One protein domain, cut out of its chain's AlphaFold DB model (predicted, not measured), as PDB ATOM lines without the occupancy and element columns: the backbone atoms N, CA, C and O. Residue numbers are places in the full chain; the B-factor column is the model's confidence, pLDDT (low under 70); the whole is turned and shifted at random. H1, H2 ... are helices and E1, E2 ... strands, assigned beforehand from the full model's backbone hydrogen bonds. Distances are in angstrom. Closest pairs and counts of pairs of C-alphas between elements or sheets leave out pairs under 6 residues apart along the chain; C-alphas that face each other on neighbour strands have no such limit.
ATOM      1  N   LEU A  39      89.460 124.596 133.869       96.12
ATOM      2  CA  LEU A  39      88.680 124.103 132.734       96.12
ATOM      3  C   LEU A  39      89.046 122.669 132.354       96.12
ATOM      4  O   LEU A  39      88.167 121.882 132.019       96.12
ATOM      5  N   TYR A  40      90.333 122.327 132.373       94.69
ATOM      6  CA  TYR A  40      90.782 120.999 131.972       94.69
ATOM      7  C   TYR A  40      90.395 119.913 132.979       94.69
ATOM      8  O   TYR A  40      89.969 118.837 132.565       94.69
ATOM      9  N   HIS A  41      90.552 120.180 134.275       94.50
ATOM     10  CA  HIS A  41      90.323 119.167 135.305       94.50
ATOM     11  C   HIS A  41      88.897 119.163 135.862       94.50
ATOM     12  O   HIS A  41      88.358 118.096 136.134       94.50
ATOM     13  N   GLU A  42      88.286 120.337 136.011       95.38
ATOM     14  CA  GLU A  42      86.989 120.496 136.682       95.38
ATOM     15  C   GLU A  42      85.870 120.867 135.700       95.38
ATOM     16  O   GLU A  42      84.691 120.756 136.025       95.38
ATOM     17  N   GLY A  43      86.219 121.321 134.490       94.62
ATOM     18  CA  GLY A  43      85.248 121.814 133.511       94.62
ATOM     19  C   GLY A  43      84.673 123.193 133.846       94.62
ATOM     20  O   GLY A  43      83.723 123.624 133.197       94.62
ATOM     21  N   GLU A  44      85.242 123.896 134.830       93.88
ATOM     22  CA  GLU A  44      84.761 125.194 135.307       93.88
ATOM     23  C   GLU A  44      85.843 126.274 135.176       93.88
ATOM     24  O   GLU A  44      86.998 126.066 135.544       93.88
ATOM     25  N   CYS A  45      85.468 127.466 134.700       94.88
ATOM     26  CA  CYS A  45      86.335 128.651 134.668       94.88
ATOM     27  C   CYS A  45      86.531 129.251 136.072       94.88
ATOM     28  O   CYS A  45      86.084 130.363 136.347       94.88
ATOM     29  N   ASN A  46      87.201 128.526 136.968       95.06
ATOM     30  CA  ASN A  46      87.373 128.941 138.357       95.06
ATOM     31  C   ASN A  46      88.843 128.855 138.795       95.06
ATOM     32  O   ASN A  46      89.362 127.754 138.984       95.06
ATOM     33  N   PRO A  47      89.551 129.989 138.962       94.44
ATOM     34  CA  PRO A  47      90.961 129.996 139.353       94.44
ATOM     35  C   PRO A  47      91.245 129.280 140.680       94.44
ATOM     36  O   PRO A  47      92.325 128.711 140.846       94.44
ATOM     37  N   SER A  48      90.286 129.270 141.611       95.69
ATOM     38  CA  SER A  48      90.436 128.631 142.923       95.69
ATOM     39  C   SER A  48      90.487 127.107 142.844       95.69
ATOM     40  O   SER A  48      91.062 126.482 143.726       95.69
ATOM     41  N   LEU A  49      89.927 126.510 141.786       95.69
ATOM     42  CA  LEU A  49      89.950 125.060 141.569       95.69
ATOM     43  C   LEU A  49      91.166 124.588 140.758       95.69
ATOM     44  O   LEU A  49      91.331 123.403 140.475       95.69
ATOM     45  N   SER A  50      92.012 125.519 140.322       96.69
ATOM     46  CA  SER A  50      93.168 125.171 139.509       96.69
ATOM     47  C   SER A  50      94.311 124.612 140.355       96.69
ATOM     48  O   SER A  50      94.596 125.088 141.454       96.69
ATOM     49  N   ARG A  51      95.029 123.640 139.791       96.44
ATOM     50  CA  ARG A  51      96.252 123.065 140.372       96.44
ATOM     51  C   ARG A  51      97.478 123.970 140.188       96.44
ATOM     52  O   ARG A  51      98.552 123.649 140.676       96.44
ATOM     53  N   VAL A  52      97.325 125.107 139.496       95.38
ATOM     54  CA  VAL A  52      98.340 126.162 139.357       95.38
ATOM     55  C   VAL A  52      97.835 127.455 139.987       95.38
ATOM     56  O   VAL A  52      96.862 128.056 139.549       95.38
ATOM     57  N   GLN A  53      98.509 127.911 141.025       96.00
ATOM     58  CA  GLN A  53      98.125 129.086 141.790       96.00
ATOM     59  C   GLN A  53      99.137 130.210 141.592       96.00
ATOM     60  O   GLN A  53     100.299 129.978 141.264       96.00
ATOM     61  N   LEU A  54      98.684 131.451 141.765       94.94
ATOM     62  CA  LEU A  54      99.519 132.641 141.620       94.94
ATOM     63  C   LEU A  54      99.674 133.346 142.969       94.94
ATOM     64  O   LEU A  54      98.689 133.596 143.670       94.94
ATOM     65  N   ARG A  55     100.910 133.687 143.334       94.38
ATOM     66  CA  ARG A  55     101.213 134.676 144.377       94.38
ATOM     67  C   ARG A  55     101.708 135.932 143.683       94.38
ATOM     68  O   ARG A  55     102.718 135.868 142.998       94.38
ATOM     69  N   CYS A  56     101.016 137.049 143.874       92.19
ATOM     70  CA  CYS A  56     101.459 138.343 143.370       92.19
ATOM     71  C   CYS A  56     101.803 139.266 144.539       92.19
ATOM     72  O   CYS A  56     101.026 139.374 145.490       92.19
ATOM     73  N   GLN A  57     102.963 139.909 144.463       90.75
ATOM     74  CA  GLN A  57     103.453 140.917 145.396       90.75
ATOM     75  C   GLN A  57     103.832 142.161 144.585       90.75
ATOM     76  O   GLN A  57     104.864 142.203 143.926       90.75
ATOM     77  N   GLY A  58     102.959 143.171 144.584       88.81
ATOM     78  CA  GLY A  58     103.130 144.342 143.723       88.81
ATOM     79  C   GLY A  58     103.005 143.981 142.239       88.81
ATOM     80  O   GLY A  58     101.970 143.467 141.820       88.81
ATOM     81  N   LEU A  59     104.048 144.278 141.458       86.25
ATOM     82  CA  LEU A  59     104.120 143.972 140.022       86.25
ATOM     83  C   LEU A  59     104.679 142.573 139.730       86.25
ATOM     84  O   LEU A  59     104.611 142.117 138.592       86.25
ATOM     85  N   GLU A  60     105.227 141.898 140.738       89.06
ATOM     86  CA  GLU A  60     105.817 140.573 140.585       89.06
ATOM     87  C   GLU A  60     104.770 139.500 140.876       89.06
ATOM     88  O   GLU A  60     104.119 139.513 141.925       89.06
ATOM     89  N   CYS A  61     104.615 138.547 139.961       93.19
ATOM     90  CA  CYS A  61     103.745 137.394 140.138       93.19
ATOM     91  C   CYS A  61     104.537 136.105 139.947       93.19
ATOM     92  O   CYS A  61     105.301 135.966 139.004       93.19
ATOM     93  N   THR A  62     104.282 135.109 140.787       92.12
ATOM     94  CA  THR A  62     104.930 133.799 140.701       92.12
ATOM     95  C   THR A  62     103.872 132.712 140.679       92.12
ATOM     96  O   THR A  62     102.953 132.704 141.504       92.12
ATOM     97  N   ALA A  63     103.999 131.794 139.723       93.19
ATOM     98  CA  ALA A  63     103.171 130.602 139.650       93.19
ATOM     99  C   ALA A  63     103.762 129.480 140.505       93.19
ATOM    100  O   ALA A  63     104.968 129.247 140.479       93.19
ATOM    101  N   PHE A  64     102.905 128.777 141.233       93.38
ATOM    102  CA  PHE A  64     103.249 127.598 142.021       93.38
ATOM    103  C   PHE A  64     102.174 126.528 141.830       93.38
ATOM    104  O   PHE A  64     101.027 126.847 141.516       93.38
ATOM    105  N   PHE A  65     102.533 125.260 142.007       94.44
ATOM    106  CA  PHE A  65     101.600 124.150 141.840       94.44
ATOM    107  C   PHE A  65     101.137 123.588 143.177       94.44
ATOM    108  O   PHE A  65     101.866 123.614 144.169       94.44
ATOM    109  N   THR A  66      99.901 123.104 143.194       95.19
ATOM    110  CA  THR A  66      99.337 122.379 144.332       95.19
ATOM    111  C   THR A  66      99.809 120.917 144.299       95.19
ATOM    112  O   THR A  66     100.224 120.437 143.240       95.19
ATOM    113  N   PRO A  67      99.771 120.184 145.426       94.62
ATOM    114  CA  PRO A  67     100.188 118.779 145.451       94.62
ATOM    115  C   PRO A  67      99.300 117.860 144.596       94.62
ATOM    116  O   PRO A  67      99.717 116.757 144.266       94.62
ATOM    117  N   GLU A  68      98.101 118.299 144.203       92.94
ATOM    118  CA  GLU A  68      97.212 117.581 143.279       92.94
ATOM    119  C   GLU A  68      97.578 117.794 141.796       92.94
ATOM    120  O   GLU A  68      96.830 117.377 140.910       92.94
ATOM    121  N   CYS A  69      98.670 118.503 141.494       92.44
ATOM    122  CA  CYS A  69      99.128 118.709 140.127       92.44
ATOM    123  C   CYS A  69      99.786 117.444 139.562       92.44
ATOM    124  O   CYS A  69     100.847 117.038 140.019       92.44
ATOM    125  N   ASP A  70      99.206 116.882 138.502       90.44
ATOM    126  CA  ASP A  70      99.754 115.715 137.792       90.44
ATOM    127  C   ASP A  70     100.831 116.072 136.745       90.44
ATOM    128  O   ASP A  70     101.056 115.312 135.804       90.44
ATOM    129  N   GLU A  71     101.408 117.277 136.809       88.88
ATOM    130  CA  GLU A  71     102.463 117.765 135.896       88.88
ATOM    131  C   GLU A  71     102.128 117.655 134.389       88.88
ATOM    132  O   GLU A  71     102.996 117.727 133.525       88.88
ATOM    133  N   CYS A  72     100.838 117.582 134.028       90.50
ATOM    134  CA  CYS A  72     100.386 117.434 132.634       90.50
ATOM    135  C   CYS A  72     100.805 118.597 131.706       90.50
ATOM    136  O   CYS A  72     100.738 118.499 130.477       90.50
ATOM    137  N   GLY A  73     101.161 119.735 132.308       90.56
ATOM    138  CA  GLY A  73     101.614 120.970 131.681       90.56
ATOM    139  C   GLY A  73     100.661 121.620 130.682       90.56
ATOM    140  O   GLY A  73     101.079 122.391 129.820       90.56
ATOM    141  N   ARG A  74      99.353 121.396 130.846       91.19
ATOM    142  CA  ARG A  74      98.307 122.152 130.137       91.19
ATOM    143  C   ARG A  74      98.417 123.654 130.396       91.19
ATOM    144  O   ARG A  74      98.195 124.438 129.491       91.19
ATOM    145  N   CYS A  75      98.808 124.061 131.600       93.19
ATOM    146  CA  CYS A  75      99.022 125.466 131.951       93.19
ATOM    147  C   CYS A  75     100.087 126.167 131.085       93.19
ATOM    148  O   CYS A  75      99.915 127.345 130.781       93.19
ATOM    149  N   ALA A  76     101.146 125.458 130.679       92.06
ATOM    150  CA  ALA A  76     102.228 125.999 129.858       92.06
ATOM    151  C   ALA A  76     101.759 126.318 128.433       92.06
ATOM    152  O   ALA A  76     101.995 127.413 127.938       92.06
ATOM    153  N   ALA A  77     100.971 125.424 127.827       88.69
ATOM    154  CA  ALA A  77     100.400 125.629 126.490       88.69
ATOM    155  C   ALA A  77      99.469 126.856 126.386       88.69
ATOM    156  O   ALA A  77      99.185 127.325 125.291       88.69
ATOM    157  N   TYR A  78      98.983 127.373 127.519       91.00
ATOM    158  CA  TYR A  78      98.113 128.550 127.596       91.00
ATOM    159  C   TYR A  78      98.798 129.745 128.274       91.00
ATOM    160  O   TYR A  78      98.118 130.668 128.730       91.00
ATOM    161  N   CYS A  79     100.129 129.741 128.382       93.06
ATOM    162  CA  CYS A  79     100.883 130.876 128.895       93.06
ATOM    163  C   CYS A  79     101.378 131.761 127.734       93.06
ATOM    164  O   CYS A  79     102.431 131.476 127.167       93.06
ATOM    165  N   PRO A  80     100.694 132.872 127.396       90.94
ATOM    166  CA  PRO A  80     101.102 133.721 126.270       90.94
ATOM    167  C   PRO A  80     102.404 134.495 126.529       90.94
ATOM    168  O   PRO A  80     103.001 135.023 125.599       90.94
ATOM    169  N   TYR A  81     102.844 134.572 127.788       92.31
ATOM    170  CA  TYR A  81     104.061 135.282 128.188       92.31
ATOM    171  C   TYR A  81     105.280 134.356 128.322       92.31
ATOM    172  O   TYR A  81     106.360 134.827 128.658       92.31
ATOM    173  N   GLY A  82     105.122 133.040 128.124       90.44
ATOM    174  CA  GLY A  82     106.224 132.079 128.283       90.44
ATOM    175  C   GLY A  82     106.735 131.925 129.724       90.44
ATOM    176  O   GLY A  82     107.854 131.455 129.942       90.44
ATOM    177  N   ALA A  83     105.928 132.320 130.717       93.25
ATOM    178  CA  ALA A  83     106.240 132.157 132.139       93.25
ATOM    179  C   ALA A  83     106.196 130.690 132.599       93.25
ATOM    180  O   ALA A  83     106.847 130.324 133.577       93.25
ATOM    181  N   LEU A  84     105.422 129.864 131.896       92.19
ATOM    182  CA  LEU A  84     105.352 128.416 132.050       92.19
ATOM    183  C   LEU A  84     105.628 127.799 130.688       92.19
ATOM    184  O   LEU A  84     104.977 128.178 129.715       92.19
ATOM    185  N   ASP A  85     106.560 126.859 130.631       89.44
ATOM    186  CA  ASP A  85     106.979 126.231 129.384       89.44
ATOM    187  C   ASP A  85     107.270 124.746 129.606       89.44
ATOM    188  O   ASP A  85     107.780 124.355 130.656       89.44
ATOM    189  N   ARG A  86     106.937 123.906 128.625       83.69
ATOM    190  CA  ARG A  86     107.356 122.500 128.635       83.69
ATOM    191  C   ARG A  86     108.524 122.366 127.681       83.69
ATOM    192  O   ARG A  86     108.358 122.602 126.487       83.69
ATOM    193  N   SER A  87     109.668 121.930 128.199       64.12
ATOM    194  CA  SER A  87     110.836 121.596 127.383       64.12
ATOM    195  C   SER A  87     110.484 120.425 126.458       64.12
ATOM    196  O   SER A  87     110.621 119.267 126.844       64.12
TER     197      SER A  87
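Overview. This is residues 39 to 87 of the 96 residues of the protein "4Fe-4S ferredoxin-type domain-containing protein" of Acidobacteria bacterium (UniProt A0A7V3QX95). The domain has little regular structure: a two-stranded hairpin of E1 and E2 makes one side, and the short helix H1 with the small strand E3 beside it makes the other. Residues 39 to 51, with no named element, lie toward the end away from the hairpin's turn. The 49 printed residues run E1, E2, H1, E3, a mixed class with 19 residues in named elements. The whole is only just compact, close to loose, with radius of gyration of the C-alphas 11.2 A and spans of 30 by 26 by 20 A.

Along the chain. E1, residues 52 to 57, is 16.7 A long from C-alpha 52 at (98.340, 126.162, 139.357). E2, residues 60 to 65, is 17.0 A long. H1 is residues 74 to 77; E3, residues 84 to 86, ends at C-alpha 86 at (107.356, 122.500, 128.635).

Arrangement. E1 and E2 are antiparallel at 155 degrees; N 53 and O 64, 2.8 A, are within hydrogen-bond range. The closest C-alphas of H1 and E3, Ala 76 and Leu 84, are 4.5 A apart. E3 pairs with no named strand and is only just apart from E2, closest 8.2 A. H1 is too short for an O i to N i+4 pair; its one O i to N i+3 pair is within range.

Size, cuts and confidence. The C-alphas farthest apart, Gly 43 and Gly 58, are 30.5 A apart. The printed part has no cut, and no link between named elements is long. Residue 87 alone has pLDDT under 70.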